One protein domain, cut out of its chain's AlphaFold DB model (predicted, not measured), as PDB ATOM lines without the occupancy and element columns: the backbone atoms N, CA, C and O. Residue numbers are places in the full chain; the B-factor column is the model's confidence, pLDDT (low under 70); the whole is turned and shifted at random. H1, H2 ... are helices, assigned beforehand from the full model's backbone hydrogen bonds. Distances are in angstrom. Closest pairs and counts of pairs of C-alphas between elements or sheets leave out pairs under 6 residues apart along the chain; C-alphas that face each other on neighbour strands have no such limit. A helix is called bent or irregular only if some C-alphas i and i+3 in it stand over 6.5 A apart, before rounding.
ATOM      1  N   PHE A 190      33.142  58.637 -29.698       74.56
ATOM      2  CA  PHE A 190      32.439  59.198 -28.546       74.56
ATOM      3  C   PHE A 190      30.969  58.774 -28.561       74.56
ATOM      4  O   PHE A 190      30.418  58.315 -27.556       74.56
ATOM      5  N   ARG A 191      30.345  58.819 -29.742       80.50
ATOM      6  CA  ARG A 191      28.993  58.296 -29.960       80.50
ATOM      7  C   ARG A 191      28.888  56.808 -29.620       80.50
ATOM      8  O   ARG A 191      27.945  56.410 -28.939       80.50
ATOM      9  N   CYS A 192      29.847  55.996 -30.060       85.12
ATOM     10  CA  CYS A 192      29.849  54.558 -29.798       85.12
ATOM     11  C   CYS A 192      30.077  54.220 -28.314       85.12
ATOM     12  O   CYS A 192      29.431  53.318 -27.782       85.12
ATOM     13  N   TYR A 193      30.934  54.978 -27.628       82.44
ATOM     14  CA  TYR A 193      31.165  54.863 -26.187       82.44
ATOM     15  C   TYR A 193      29.902  55.195 -25.383       82.44
ATOM     16  O   TYR A 193      29.472  54.410 -24.539       82.44
ATOM     17  N   ASN A 194      29.228  56.298 -25.717       83.88
ATOM     18  CA  ASN A 194      27.958  56.668 -25.090       83.88
ATOM     19  C   ASN A 194      26.848  55.641 -25.349       83.88
ATOM     20  O   ASN A 194      26.044  55.364 -24.458       83.88
ATOM     21  N   ALA A 195      26.788  55.070 -26.556       89.19
ATOM     22  CA  ALA A 195      25.853  53.991 -26.866       89.19
ATOM     23  C   ALA A 195      26.124  52.758 -25.993       89.19
ATOM     24  O   ALA A 195      25.188  52.186 -25.435       89.19
ATOM     25  N   PHE A 196      27.396  52.391 -25.825       90.19
ATOM     26  CA  PHE A 196      27.785  51.263 -24.991       90.19
ATOM     27  C   PHE A 196      27.414  51.476 -23.518       90.19
ATOM     28  O   PHE A 196      26.757  50.615 -22.943       90.19
ATOM     29  N   ILE A 197      27.725  52.638 -22.934       86.81
ATOM     30  CA  ILE A 197      27.341  52.960 -21.548       86.81
ATOM     31  C   ILE A 197      25.826  52.843 -21.353       86.81
ATOM     32  O   ILE A 197      25.374  52.168 -20.429       86.81
ATOM     33  N   LYS A 198      25.025  53.442 -22.245       89.38
ATOM     34  CA  LYS A 198      23.556  53.363 -22.162       89.38
ATOM     35  C   LYS A 198      23.051  51.924 -22.213       89.38
ATOM     36  O   LYS A 198      22.169  51.562 -21.440       89.38
ATOM     37  N   ALA A 199      23.629  51.103 -23.090       93.12
ATOM     38  CA  ALA A 199      23.292  49.687 -23.156       93.12
ATOM     39  C   ALA A 199      23.644  48.957 -21.854       93.12
ATOM     40  O   ALA A 199      22.830  48.188 -21.358       93.12
ATOM     41  N   LEU A 200      24.816  49.217 -21.264       90.81
ATOM     42  CA  LEU A 200      25.242  48.579 -20.013       90.81
ATOM     43  C   LEU A 200      24.288  48.865 -18.854       90.81
ATOM     44  O   LEU A 200      23.921  47.938 -18.133       90.81
ATOM     45  N   TYR A 201      23.862  50.120 -18.698       88.69
ATOM     46  CA  TYR A 201      22.922  50.515 -17.648       88.69
ATOM     47  C   TYR A 201      21.594  49.760 -17.727       88.69
ATOM     48  O   TYR A 201      21.038  49.383 -16.696       88.69
ATOM     49  N   ASN A 202      21.117  49.487 -18.937       90.31
ATOM     50  CA  ASN A 202      19.882  48.747 -19.141       90.31
ATOM     51  C   ASN A 202      20.090  47.223 -19.054       90.31
ATOM     52  O   ASN A 202      19.367  46.539 -18.334       90.31
ATOM     53  N   ILE A 203      21.140  46.688 -19.694       91.25
ATOM     54  CA  ILE A 203      21.506  45.260 -19.649       91.25
ATOM     55  C   ILE A 203      21.775  44.799 -18.210       91.25
ATOM     56  O   ILE A 203      21.428  43.675 -17.849       91.25
ATOM     57  N   LYS A 204      22.326  45.665 -17.353       88.62
ATOM     58  CA  LYS A 204      22.472  45.405 -15.914       88.62
ATOM     59  C   LYS A 204      21.158  44.954 -15.264       88.62
ATOM     60  O   LYS A 204      21.187  44.065 -14.418       88.62
ATOM     61  N   ASN A 205      20.028  45.538 -15.662       86.62
ATOM     62  CA  ASN A 205      18.706  45.214 -15.116       86.62
ATOM     63  C   ASN A 205      18.118  43.920 -15.706       86.62
ATOM     64  O   ASN A 205      17.110  43.415 -15.224       86.62
ATOM     65  N   TRP A 206      18.721  43.385 -16.769       87.69
ATOM     66  CA  TRP A 206      18.286  42.149 -17.427       87.69
ATOM     67  C   TRP A 206      18.948  40.913 -16.831       87.69
ATOM     68  O   TRP A 206      18.397  39.811 -16.884       87.69
ATOM     69  N   VAL A 207      20.134  41.098 -16.254       82.06
ATOM     70  CA  VAL A 207      20.891  40.057 -15.568       82.06
ATOM     71  C   VAL A 207      20.485  40.062 -14.088       82.06
ATOM     72  O   VAL A 207      21.164  40.643 -13.251       82.06
ATOM     73  N   ASN A 208      19.348  39.428 -13.781       64.00
ATOM     74  CA  ASN A 208      18.799  39.296 -12.418       64.00
ATOM     75  C   ASN A 208      19.288  38.050 -11.651       64.00
ATOM     76  O   ASN A 208      18.802  37.771 -10.557       64.00
ATOM     77  N   ASP A 209      20.230  37.287 -12.205       61.94
ATOM     78  CA  ASP A 209      20.801  36.132 -11.510       61.94
ATOM     79  C   ASP A 209      21.936  36.615 -10.591       61.94
ATOM     80  O   ASP A 209      22.830  37.320 -11.061       61.94
ATOM     81  N   SER A 210      21.922  36.211  -9.310       52.25
ATOM     82  CA  SER A 210      22.872  36.569  -8.230       52.25
ATOM     83  C   SER A 210      24.296  36.019  -8.443       52.25
ATOM     84  O   SER A 210      24.906  35.425  -7.556       52.25
ATOM     85  N   THR A 211      24.796  36.135  -9.664       61.03
ATOM     86  CA  THR A 211      26.003  35.501 -10.180       61.03
ATOM     87  C   THR A 211      26.970  36.546 -10.712       61.03
ATOM     88  O   THR A 211      26.615  37.689 -11.010       61.03
ATOM     89  N   THR A 212      28.211  36.101 -10.891       70.69
ATOM     90  CA  THR A 212      29.398  36.859 -11.299       70.69
ATOM     91  C   THR A 212      29.178  37.789 -12.502       70.69
ATOM     92  O   THR A 212      29.922  38.746 -12.672       70.69
ATOM     93  N   THR A 213      28.183  37.541 -13.361       80.25
ATOM     94  CA  THR A 213      27.858  38.375 -14.534       80.25
ATOM     95  C   THR A 213      27.320  39.754 -14.146       80.25
ATOM     96  O   THR A 213      27.757  40.749 -14.721       80.25
ATOM     97  N   GLN A 214      26.421  39.842 -13.160       83.06
ATOM     98  CA  GLN A 214      25.875  41.128 -12.714       83.06
ATOM     99  C   GLN A 214      26.956  41.964 -12.017       83.06
ATOM    100  O   GLN A 214      27.080  43.160 -12.275       83.06
ATOM    101  N   GLU A 215      27.792  41.326 -11.191       82.12
ATOM    102  CA  GLU A 215      28.958  41.957 -10.561       82.12
ATOM    103  C   GLU A 215      29.945  42.471 -11.610       82.12
ATOM    104  O   GLU A 215      30.327  43.635 -11.563       82.12
ATOM    105  N   LYS A 216      30.274  41.658 -12.622       85.75
ATOM    106  CA  LYS A 216      31.130  42.060 -13.745       85.75
ATOM    107  C   LYS A 216      30.565  43.259 -14.513       85.75
ATOM    108  O   LYS A 216      31.311  44.176 -14.839       85.75
ATOM    109  N   ILE A 217      29.261  43.303 -14.788       87.75
ATOM    110  CA  ILE A 217      28.640  44.466 -15.449       87.75
ATOM    111  C   ILE A 217      28.671  45.695 -14.529       87.75
ATOM    112  O   ILE A 217      28.980  46.790 -14.988       87.75
ATOM    113  N   ASN A 218      28.419  45.529 -13.228       85.94
ATOM    114  CA  ASN A 218      28.494  46.622 -12.255       85.94
ATOM    115  C   ASN A 218      29.909  47.195 -12.126       85.94
ATOM    116  O   ASN A 218      30.065  48.413 -12.122       85.94
ATOM    117  N   THR A 219      30.938  46.347 -12.053       84.25
ATOM    118  CA  THR A 219      32.334  46.799 -12.008       84.25
ATOM    119  C   THR A 219      32.726  47.496 -13.309       84.25
ATOM    120  O   THR A 219      33.423  48.504 -13.266       84.25
ATOM    121  N   LEU A 220      32.244  47.007 -14.456       86.44
ATOM    122  CA  LEU A 220      32.447  47.664 -15.745       86.44
ATOM    123  C   LEU A 220      31.801  49.059 -15.777       86.44
ATOM    124  O   LEU A 220      32.451  50.008 -16.196       86.44
ATOM    125  N   ILE A 221      30.560  49.203 -15.300       85.88
ATOM    126  CA  ILE A 221      29.880  50.506 -15.199       85.88
ATOM    127  C   ILE A 221      30.652  51.448 -14.264       85.88
ATOM    128  O   ILE A 221      30.940  52.575 -14.645       85.88
ATOM    129  N   GLN A 222      31.087  50.975 -13.091       80.50
ATOM    130  CA  GLN A 222      31.894  51.777 -12.159       80.50
ATOM    131  C   GLN A 222      33.230  52.231 -12.765       80.50
ATOM    132  O   GLN A 222      33.660  53.357 -12.527       80.50
ATOM    133  N   ALA A 223      33.880  51.373 -13.558       74.19
ATOM    134  CA  ALA A 223      35.098  51.727 -14.286       74.19
ATOM    135  C   ALA A 223      34.844  52.750 -15.407       74.19
ATOM    136  O   ALA A 223      35.767  53.443 -15.815       74.19
ATOM    137  N   LEU A 224      33.611  52.844 -15.909       74.81
ATOM    138  CA  LEU A 224      33.205  53.759 -16.976       74.81
ATOM    139  C   LEU A 224      32.715  55.116 -16.448       74.81
ATOM    140  O   LEU A 224      32.946  56.139 -17.095       74.81
ATOM    141  N   ASP A 225      32.092  55.138 -15.268       69.56
ATOM    142  CA  ASP A 225      31.593  56.351 -14.603       69.56
ATOM    143  C   ASP A 225      32.717  57.259 -14.070       69.56
ATOM    144  O   ASP A 225      32.478  58.434 -13.792       69.56
ATOM    145  N   SER A 226      33.960  56.764 -13.977       62.44
ATOM    146  CA  SER A 226      35.140  57.592 -13.671       62.44
ATOM    147  C   SER A 226      35.455  58.621 -14.769       62.44
ATOM    148  O   SER A 226      36.275  59.516 -14.556       62.44
ATOM    149  N   GLY A 227      34.809  58.511 -15.940       55.09
ATOM    150  CA  GLY A 227      34.973  59.421 -17.075       55.09
ATOM    151  C   GLY A 227      36.275  59.221 -17.854       55.09
ATOM    152  O   GLY A 227      36.617  60.058 -18.689       55.09
ATOM    153  N   ASN A 228      37.010  58.136 -17.595       61.69
ATOM    154  CA  ASN A 228      38.321  57.874 -18.178       61.69
ATOM    155  C   ASN A 228      38.306  56.622 -19.073       61.69
ATOM    156  O   ASN A 228      38.264  55.492 -18.596       61.69
ATOM    157  N   GLU A 229      38.419  56.813 -20.388       63.88
ATOM    158  CA  GLU A 229      38.464  55.726 -21.383       63.88
ATOM    159  C   GLU A 229      39.617  54.730 -21.140       63.88
ATOM    160  O   GLU A 229      39.490  53.538 -21.440       63.88
ATOM    161  N   ALA A 230      40.727  55.178 -20.540       67.00
ATOM    162  CA  ALA A 230      41.835  54.293 -20.188       67.00
ATOM    163  C   ALA A 230      41.418  53.218 -19.172       67.00
ATOM    164  O   ALA A 230      41.961  52.110 -19.196       67.00
ATOM    165  N   ASP A 231      40.429  53.513 -18.323       70.06
ATOM    166  CA  ASP A 231      39.903  52.567 -17.344       70.06
ATOM    167  C   ASP A 231      39.048  51.487 -18.022       70.06
ATOM    168  O   ASP A 231      39.177  50.318 -17.659       70.06
ATOM    169  N   LEU A 232      38.286  51.819 -19.077       74.25
ATOM    170  CA  LEU A 232      37.582  50.824 -19.902       74.25
ATOM    171  C   LEU A 232      38.569  49.860 -20.565       74.25
ATOM    172  O   LEU A 232      38.407  48.643 -20.480       74.25
ATOM    173  N   VAL A 233      39.595  50.394 -21.231       71.38
ATOM    174  CA  VAL A 233      40.594  49.568 -21.925       71.38
ATOM    175  C   VAL A 233      41.308  48.660 -20.926       71.38
ATOM    176  O   VAL A 233      41.394  47.450 -21.138       71.38
ATOM    177  N   LYS A 234      41.750  49.217 -19.795       76.50
ATOM    178  CA  LYS A 234      42.383  48.466 -18.706       76.50
ATOM    179  C   LYS A 234      41.463  47.374 -18.158       76.50
ATOM    180  O   LYS A 234      41.910  46.247 -17.954       76.50
ATOM    181  N   TYR A 235      40.186  47.688 -17.956       80.12
ATOM    182  CA  TYR A 235      39.202  46.739 -17.460       80.12
ATOM    183  C   TYR A 235      38.964  45.590 -18.449       80.12
ATOM    184  O   TYR A 235      38.961  44.430 -18.040       80.12
ATOM    185  N   LEU A 236      38.830  45.874 -19.749       80.62
ATOM    186  CA  LEU A 236      38.635  44.850 -20.786       80.62
ATOM    187  C   LEU A 236      39.875  43.973 -21.001       80.62
ATOM    188  O   LEU A 236      39.734  42.803 -21.350       80.62
ATOM    189  N   VAL A 237      41.083  44.500 -20.771       78.12
ATOM    190  CA  VAL A 237      42.322  43.699 -20.748       78.12
ATOM    191  C   VAL A 237      42.311  42.716 -19.576       78.12
ATOM    192  O   VAL A 237      42.687  41.558 -19.739       78.12
ATOM    193  N   GLN A 238      41.849  43.157 -18.404       79.69
ATOM    194  CA  GLN A 238      41.729  42.310 -17.212       79.69
ATOM    195  C   GLN A 238      40.549  41.328 -17.294       79.69
ATOM    196  O   GLN A 238      40.568  40.293 -16.630       79.69
ATOM    197  N   ASN A 239      39.549  41.620 -18.130       82.38
ATOM    198  CA  ASN A 239      38.338  40.822 -18.308       82.38
ATOM    199  C   ASN A 239      38.103  40.491 -19.796       82.38
ATOM    200  O   ASN A 239      37.128  40.956 -20.394       82.38
ATOM    201  N   PRO A 240      38.965  39.659 -20.416       82.75
ATOM    202  CA  PRO A 240      38.954  39.421 -21.862       82.75
ATOM    203  C   PRO A 240      37.654  38.787 -22.375       82.75
ATOM    204  O   PRO A 240      37.309  38.961 -23.541       82.75
ATOM    205  N   GLU A 241      36.897  38.095 -21.520       84.38
ATOM    206  CA  GLU A 241      35.563  37.581 -21.857       84.38
ATOM    207  C   GLU A 241      34.599  38.715 -22.251       84.38
ATOM    208  O   GLU A 241      33.900  38.603 -23.252       84.38
ATOM    209  N   GLN A 242      34.619  39.854 -21.547       85.06
ATOM    210  CA  GLN A 242      33.762  41.015 -21.850       85.06
ATOM    211  C   GLN A 242      34.223  41.800 -23.090       85.06
ATOM    212  O   GLN A 242      33.483  42.655 -23.583       85.06
ATOM    213  N   LYS A 243      35.416  41.506 -23.626       85.69
ATOM    214  CA  LYS A 243      35.890  42.024 -24.921       85.69
ATOM    215  C   LYS A 243      35.270  41.263 -26.100       85.69
ATOM    216  O   LYS A 243      35.268  41.776 -27.213       85.69
ATOM    217  N   ARG A 244      34.743  40.052 -25.883       88.88
ATOM    218  CA  ARG A 244      34.172  39.219 -26.949       88.88
ATOM    219  C   ARG A 244      32.749  39.660 -27.266       88.88
ATOM    220  O   ARG A 244      31.914  39.765 -26.374       88.88
ATOM    221  N   ILE A 245      32.438  39.843 -28.545       90.62
ATOM    222  CA  ILE A 245      31.070  40.169 -28.980       90.62
ATOM    223  C   ILE A 245      30.099  39.043 -28.613       90.62
ATOM    224  O   ILE A 245      28.998  39.315 -28.141       90.62
ATOM    225  N   SER A 246      30.542  37.786 -28.711       90.56
ATOM    226  CA  SER A 246      29.754  36.615 -28.316       90.56
ATOM    227  C   SER A 246      29.292  36.653 -26.856       90.56
ATOM    228  O   SER A 246      28.195  36.187 -26.559       90.56
ATOM    229  N   TYR A 247      30.062  37.260 -25.947       91.38
ATOM    230  CA  TYR A 247      29.644  37.450 -24.556       91.38
ATOM    231  C   TYR A 247      28.382  38.321 -24.463       91.38
ATOM    232  O   TYR A 247      27.413  37.954 -23.797       91.38
ATOM    233  N   TRP A 248      28.367  39.445 -25.181       93.12
ATOM    234  CA  TRP A 248      27.242  40.383 -25.197       93.12
ATOM    235  C   TRP A 248      26.040  39.844 -25.967       93.12
ATOM    236  O   TRP A 248      24.911  39.964 -25.489       93.12
ATOM    237  N   VAL A 249      26.279  39.193 -27.109       93.69
ATOM    238  CA  VAL A 249      25.240  38.496 -27.880       93.69
ATOM    239  C   VAL A 249      24.536  37.471 -26.997       93.69
ATOM    240  O   VAL A 249      23.317  37.512 -26.887       93.69
ATOM    241  N   ASN A 250      25.283  36.638 -26.266       92.31
ATOM    242  CA  ASN A 250      24.699  35.642 -25.367       92.31
ATOM    243  C   ASN A 250      23.830  36.269 -24.269       92.31
ATOM    244  O   ASN A 250      22.759  35.744 -23.971       92.31
ATOM    245  N   ILE A 251      24.251  37.387 -23.666       92.00
ATOM    246  CA  ILE A 251      23.449  38.074 -22.638       92.00
ATOM    247  C   ILE A 251      22.118  38.561 -23.219       92.00
ATOM    248  O   ILE A 251      21.063  38.307 -22.633       92.00
ATOM    249  N   ILE A 252      22.162  39.235 -24.372       93.81
ATOM    250  CA  ILE A 252      20.974  39.800 -25.021       93.81
ATOM    251  C   ILE A 252      20.041  38.669 -25.479       93.81
ATOM    252  O   ILE A 252      18.862  38.672 -25.127       93.81
ATOM    253  N   THR A 253      20.570  37.653 -26.163       93.69
ATOM    254  CA  THR A 253      19.824  36.466 -26.610       93.69
ATOM    255  C   THR A 253      19.161  35.734 -25.445       93.69
ATOM    256  O   THR A 253      17.973  35.410 -25.514       93.69
ATOM    257  N   ASN A 254      19.879  35.523 -24.336       91.88
ATOM    258  CA  ASN A 254      19.323  34.879 -23.144       91.88
ATOM    259  C   ASN A 254      18.169  35.689 -22.547       91.88
ATOM    260  O   ASN A 254      17.144  35.113 -22.181       91.88
ATOM    261  N   TYR A 255      18.307  37.015 -22.460       92.44
ATOM    262  CA  TYR A 255      17.236  37.882 -21.974       92.44
ATOM    263  C   TYR A 255      15.997  37.814 -22.879       92.44
ATOM    264  O   TYR A 255      14.890  37.603 -22.375       92.44
ATOM    265  N   LEU A 256      16.167  37.943 -24.198       93.50
ATOM    266  CA  LEU A 256      15.059  37.889 -25.158       93.50
ATOM    267  C   LEU A 256      14.346  36.531 -25.114       93.50
ATOM    268  O   LEU A 256      13.115  36.479 -25.055       93.50
ATOM    269  N   THR A 257      15.116  35.443 -25.021       92.75
ATOM    270  CA  THR A 257      14.601  34.073 -24.889       92.75
ATOM    271  C   THR A 257      13.804  33.894 -23.595       92.75
ATOM    272  O   THR A 257      12.647  33.471 -23.638       92.75
ATOM    273  N   LYS A 258      14.374  34.272 -22.436       91.56
ATOM    274  CA  LYS A 258      13.708  34.174 -21.120       91.56
ATOM    275  C   LYS A 258      12.384  34.952 -21.085       91.56
ATOM    276  O   LYS A 258      11.429  34.503 -20.459       91.56
ATOM    277  N   ASN A 259      12.317  36.090 -21.777       90.50
ATOM    278  CA  ASN A 259      11.137  36.957 -21.819       90.50
ATOM    279  C   ASN A 259      10.186  36.662 -22.993       90.50
ATOM    280  O   ASN A 259       9.230  37.408 -23.185       90.50
ATOM    281  N   LYS A 260      10.414  35.585 -23.759       93.06
ATOM    282  CA  LYS A 260       9.572  35.175 -24.901       93.06
ATOM    283  C   LYS A 260       9.403  36.270 -25.974       93.06
ATOM    284  O   LYS A 260       8.365  36.340 -26.629       93.06
ATOM    285  N   LYS A 261      10.430  37.104 -26.167       91.56
ATOM    286  CA  LYS A 261      10.491  38.180 -27.172       91.56
ATOM    287  C   LYS A 261      10.958  37.631 -28.525       91.56
ATOM    288  O   LYS A 261      12.109  37.806 -28.909       91.56
ATOM    289  N   LEU A 262      10.095  36.848 -29.179       89.75
ATOM    290  CA  LEU A 262      10.453  36.050 -30.361       89.75
ATOM    291  C   LEU A 262      10.829  36.902 -31.583       89.75
ATOM    292  O   LEU A 262      11.769  36.559 -32.295       89.75
ATOM    293  N   GLU A 263      10.115  38.005 -31.821       91.06
ATOM    294  CA  GLU A 263      10.375  38.895 -32.958       91.06
ATOM    295  C   GLU A 263      11.691  39.661 -32.766       91.06
ATOM    296  O   GLU A 263      12.537  39.695 -33.658       91.06
ATOM    297  N   GLU A 264      11.917  40.206 -31.570       92.81
ATOM    298  CA  GLU A 264      13.154  40.906 -31.233       92.81
ATOM    299  C   GLU A 264      14.358  39.963 -31.223       92.81
ATOM    300  O   GLU A 264      15.440  40.357 -31.660       92.81
ATOM    301  N   LEU A 265      14.175  38.717 -30.768       93.19
ATOM    302  CA  LEU A 265      15.199  37.676 -30.830       93.19
ATOM    303  C   LEU A 265      15.606  37.396 -32.277       93.19
ATOM    304  O   LEU A 265      16.792  37.463 -32.596       93.19
ATOM    305  N   HIS A 266      14.633  37.156 -33.158       91.50
ATOM    306  CA  HIS A 266      14.902  36.904 -34.570       91.50
ATOM    307  C   HIS A 266      15.623  38.088 -35.232       91.50
ATOM    308  O   HIS A 266      16.657  37.913 -35.879       91.50
ATOM    309  N   ASN A 267      15.129  39.310 -35.016       92.50
ATOM    310  CA  ASN A 267      15.742  40.522 -35.561       92.50
ATOM    311  C   ASN A 267      17.180  40.720 -35.055       92.50
ATOM    312  O   ASN A 267      18.055  41.144 -35.814       92.50
ATOM    313  N   PHE A 268      17.442  40.397 -33.786       94.62
ATOM    314  CA  PHE A 268      18.770  40.490 -33.189       94.62
ATOM    315  C   PHE A 268      19.746  39.436 -33.737       94.62
ATOM    316  O   PHE A 268      20.894  39.767 -34.027       94.62
ATOM    317  N   GLU A 269      19.305  38.194 -33.947       91.31
ATOM    318  CA  GLU A 269      20.125  37.135 -34.559       91.31
ATOM    319  C   GLU A 269      20.487  37.457 -36.016       91.31
ATOM    320  O   GLU A 269      21.642  37.303 -36.430       91.31
ATOM    321  N   VAL A 270      19.522  37.983 -36.783       90.75
ATOM    322  CA  VAL A 270      19.758  38.491 -38.142       90.75
ATOM    323  C   VAL A 270      20.785  39.621 -38.105       90.75
ATOM    324  O   VAL A 270      21.744  39.610 -38.873       90.75
ATOM    325  N   PHE A 271      20.647  40.574 -37.182       93.62
ATOM    326  CA  PHE A 271      21.624  41.648 -37.018       93.62
ATOM    327  C   PHE A 271      23.035  41.120 -36.719       93.62
ATOM    328  O   PHE A 271      23.984  41.515 -37.398       93.62
ATOM    329  N   ALA A 272      23.168  40.222 -35.740       88.38
ATOM    330  CA  ALA A 272      24.453  39.661 -35.333       88.38
ATOM    331  C   ALA A 272      25.126  38.872 -36.469       88.38
ATOM    332  O   ALA A 272      26.342  38.859 -36.570       88.38
ATOM    333  N   THR A 273      24.355  38.269 -37.371       85.25
ATOM    334  CA  THR A 273      24.928  37.533 -38.508       85.25
ATOM    335  C   THR A 273      25.301  38.465 -39.665       85.25
ATOM    336  O   THR A 273      26.397  38.400 -40.209       85.25
ATOM    337  N   PHE A 274      24.400  39.367 -40.065       84.94
ATOM    338  CA  PHE A 274      24.557  40.143 -41.303       84.94
ATOM    339  C   PHE A 274      25.399  41.416 -41.157       84.94
ATOM    340  O   PHE A 274      25.774  42.021 -42.163       84.94
ATOM    341  N   LYS A 275      25.675  41.867 -39.928       85.81
ATOM    342  CA  LYS A 275      26.461  43.087 -39.667       85.81
ATOM    343  C   LYS A 275      27.869  42.795 -39.143       85.81
ATOM    344  O   LYS A 275      28.591  43.752 -38.858       85.81
ATOM    345  N   GLU A 276      28.272  41.525 -39.060       82.69
ATOM    346  CA  GLU A 276      29.575  41.095 -38.529       82.69
ATOM    347  C   GLU A 276      30.753  41.775 -39.233       82.69
ATOM    348  O   GLU A 276      31.587  42.395 -38.575       82.69
ATOM    349  N   ASP A 277      30.739  41.818 -40.568       81.38
ATOM    350  CA  ASP A 277      31.757  42.507 -41.375       81.38
ATOM    351  C   ASP A 277      31.877  44.014 -41.075       81.38
ATOM    352  O   ASP A 277      32.893  44.644 -41.380       81.38
ATOM    353  N   ILE A 278      30.833  44.625 -40.505       80.38
ATOM    354  CA  ILE A 278      30.778  46.063 -40.222       80.38
ATOM    355  C   ILE A 278      31.331  46.360 -38.826       80.38
ATOM    356  O   ILE A 278      32.116  47.302 -38.657       80.38
ATOM    357  N   TYR A 279      30.934  45.583 -37.812       82.62
ATOM    358  CA  TYR A 279      31.404  45.795 -36.440       82.62
ATOM    359  C   TYR A 279      32.747  45.101 -36.134       82.62
ATOM    360  O   TYR A 279      33.490  45.588 -35.272       82.62
ATOM    361  N   GLY A 280      33.106  44.039 -36.865       85.31
ATOM    362  CA  GLY A 280      34.335  43.259 -36.680       85.31
ATOM    363  C   GLY A 280      34.454  42.697 -35.262       85.31
ATOM    364  O   GLY A 280      33.497  42.167 -34.726       85.31
ATOM    365  N   ASP A 281      35.597  42.891 -34.603       82.75
ATOM    366  CA  ASP A 281      35.795  42.476 -33.200       82.75
ATOM    367  C   ASP A 281      35.563  43.610 -32.182       82.75
ATOM    368  O   ASP A 281      35.907  43.503 -31.002       82.75
ATOM    369  N   SER A 282      35.026  44.754 -32.618       85.62
ATOM    370  CA  SER A 282      34.902  45.933 -31.760       85.62
ATOM    371  C   SER A 282      33.552  45.978 -31.048       85.62
ATOM    372  O   SER A 282      32.538  46.325 -31.653       85.62
ATOM    373  N   ILE A 283      33.557  45.757 -29.728       89.38
ATOM    374  CA  ILE A 283      32.352  45.908 -28.889       89.38
ATOM    375  C   ILE A 283      31.738  47.312 -28.998       89.38
ATOM    376  O   ILE A 283      30.520  47.459 -29.017       89.38
ATOM    377  N   LEU A 284      32.571  48.349 -29.138       87.62
ATOM    378  CA  LEU A 284      32.089  49.719 -29.290       87.62
ATOM    379  C   LEU A 284      31.353  49.879 -30.616       87.62
ATOM    380  O   LEU A 284      30.243  50.399 -30.621       87.62
ATOM    381  N   LYS A 285      31.920  49.392 -31.731       88.25
ATOM    382  CA  LYS A 285      31.223  49.419 -33.027       88.25
ATOM    383  C   LYS A 285      29.940  48.597 -32.985       88.25
ATOM    384  O   LYS A 285      28.928  49.075 -33.485       88.25
ATOM    385  N   PHE A 286      29.964  47.423 -32.351       91.88
ATOM    386  CA  PHE A 286      28.793  46.564 -32.188       91.88
ATOM    387  C   PHE A 286      27.620  47.332 -31.565       91.88
ATOM    388  O   PHE A 286      26.584  47.482 -32.208       91.88
ATOM    389  N   PHE A 287      27.803  47.924 -30.378       92.00
ATOM    390  CA  PHE A 287      26.742  48.699 -29.719       92.00
ATOM    391  C   PHE A 287      26.385  49.999 -30.455       92.00
ATOM    392  O   PHE A 287      25.242  50.446 -30.403       92.00
ATOM    393  N   CYS A 288      27.331  50.594 -31.178       90.06
ATOM    394  CA  CYS A 288      27.099  51.790 -31.985       90.06
ATOM    395  C   CYS A 288      26.169  51.525 -33.172       90.06
ATOM    396  O   CYS A 288      25.228  52.278 -33.397       90.06
ATOM    397  N   ILE A 289      26.414  50.434 -33.903       89.56
ATOM    398  CA  ILE A 289      25.590  50.013 -35.042       89.56
ATOM    399  C   ILE A 289      24.241  49.509 -34.533       89.56
ATOM    400  O   ILE A 289      23.207  49.847 -35.100       89.56
ATOM    401  N   LEU A 290      24.231  48.779 -33.416       92.25
ATOM    402  CA  LEU A 290      23.001  48.332 -32.768       92.25
ATOM    403  C   LEU A 290      22.107  49.525 -32.386       92.25
ATOM    404  O   LEU A 290      20.898  49.460 -32.563       92.25
ATOM    405  N   LYS A 291      22.693  50.651 -31.951       91.81
ATOM    406  CA  LYS A 291      21.955  51.887 -31.639       91.81
ATOM    407  C   LYS A 291      21.400  52.621 -32.868       91.81
ATOM    408  O   LYS A 291      20.527  53.473 -32.716       91.81
ATOM    409  N   GLU A 292      21.915  52.356 -34.067       89.06
ATOM    410  CA  GLU A 292      21.422  52.974 -35.307       89.06
ATOM    411  C   GLU A 292      20.125  52.343 -35.816       89.06
ATOM    412  O   GLU A 292      19.344  53.003 -36.500       89.06
ATOM    413  N   GLU A 293      19.887  51.084 -35.467       88.88
ATOM    414  CA  GLU A 293      18.716  50.328 -35.887       88.88
ATOM    415  C   GLU A 293      17.596  50.538 -34.850       88.88
ATOM    416  O   GLU A 293      17.638  49.991 -33.747       88.88
ATOM    417  N   LYS A 294      16.570  51.331 -35.197       87.56
ATOM    418  CA  LYS A 294      15.468  51.721 -34.282       87.56
ATOM    419  C   LYS A 294      14.814  50.542 -33.554       87.56
ATOM    420  O   LYS A 294      14.390  50.678 -32.411       87.56
ATOM    421  N   GLN A 295      14.748  49.380 -34.201       89.19
ATOM    422  CA  GLN A 295      14.183  48.157 -33.624       89.19
ATOM    423  C   GLN A 295      14.903  47.687 -32.346       89.19
ATOM    424  O   GLN A 295      14.322  46.937 -31.572       89.19
ATOM    425  N   PHE A 296      16.130  48.154 -32.088       94.25
ATOM    426  CA  PHE A 296      16.905  47.836 -30.887       94.25
ATOM    427  C   PHE A 296      16.927  48.963 -29.850       94.25
ATOM    428  O   PHE A 296      17.675  48.879 -28.876       94.25
ATOM    429  N   ASP A 297      16.103  50.007 -29.992       91.38
ATOM    430  CA  ASP A 297      16.063  51.118 -29.032       91.38
ATOM    431  C   ASP A 297      15.763  50.653 -27.596       91.38
ATOM    432  O   ASP A 297      16.269  51.250 -26.644       91.38
ATOM    433  N   TYR A 298      15.043  49.536 -27.434       89.69
ATOM    434  CA  TYR A 298      14.776  48.913 -26.134       89.69
ATOM    435  C   TYR A 298      16.044  48.478 -25.388       89.69
ATOM    436  O   TYR A 298      15.981  48.320 -24.174       89.69
ATOM    437  N   ILE A 299      17.178  48.283 -26.077       92.56
ATOM    438  CA  ILE A 299      18.478  47.959 -25.466       92.56
ATOM    439  C   ILE A 299      19.092  49.193 -24.800       92.56
ATOM    440  O   ILE A 299      19.830  49.068 -23.829       92.56
ATOM    441  N   PHE A 300      18.721  50.394 -25.240       92.31
ATOM    442  CA  PHE A 300      19.319  51.658 -24.801       92.31
ATOM    443  C   PHE A 300      18.365  52.540 -23.986       92.31
ATOM    444  O   PHE A 300      18.741  53.654 -23.616       92.31
TER     445      PHE A 300
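This is residues 190 to 300 of the 302 residues of an uncharacterized protein of Borreliella valaisiana VS116 (UniProt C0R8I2). Two helical hairpins, H2 with H3 and H5 with H6, stand at opposite ends of a compact body. Between them along its longest axis H1 and H8 cross almost at right angles, with H9 packed on H1; the short H4 and H7 sit at turns of the chain. The printed part has 111 residues with nine named helices, H1 to H9 in order, and no named strand, and its class is all helix. The radius of gyration of the C-alphas is 13.4 A, and the spans are 36 by 33 by 21 A.

H1, residues 190 to 203, is the hub. It touches H8, residues 283 to 290, about perpendicular at 84 degrees; the closest C-alphas, of Cys 192 and Cys 288, are 4.5 A apart. It touches H9, residues 294 to 300, closest at the C-alphas of Ala 199 and Phe 300, 4.7 A. With residues 197 to 201 alone it touches H2, residues 212 to 225, in a hairpin; the closest C-alphas, of Leu 200 and Ile 221, are 7.0 A apart. H2 forms a hairpin with H3, residues 229 to 238, at a shallow tilt of 25 degrees, opposite ways; the closest C-alphas, of Ala 223 and Asp 231, are 5.8 A apart. H5, residues 245 to 258, forms a hairpin with H6, residues 262 to 274, at 16 degrees; the closest C-alphas, of Leu 256 and Leu 265, are 5.7 A apart. H2 and H5 are apart. Every O i to N i+4 pair is within hydrogen-bond range in H1, H2, H3, H5, H6 and H8; in H9 0 of 3 are, beside 3 of 4 O i to N i+3 pairs.

H1 begins at C-alpha 190 (32.439, 59.198, -28.546) and is 19.8 A long, H2 19.9 A, H5 20.0 A and H6 18.3 A. H4, residues 240 to 243, and H7, residues 276 to 279, touch H3 and H8 respectively only at the corner, H4 only just, with 3 pairs of C-alphas within 8 A. H9 is irregular, with C-alphas 295 and 298 7.6 A apart, and ends at C-alpha 300 (19.319, 51.658, -24.801).

The C-alphas farthest apart, of Ala 230 and Lys 260, are 37.8 A apart. The printed part has no cut and no long link. Mean pLDDT of the printed part is 84.7; residues 208 to 211 and 225 to 230 are under 70.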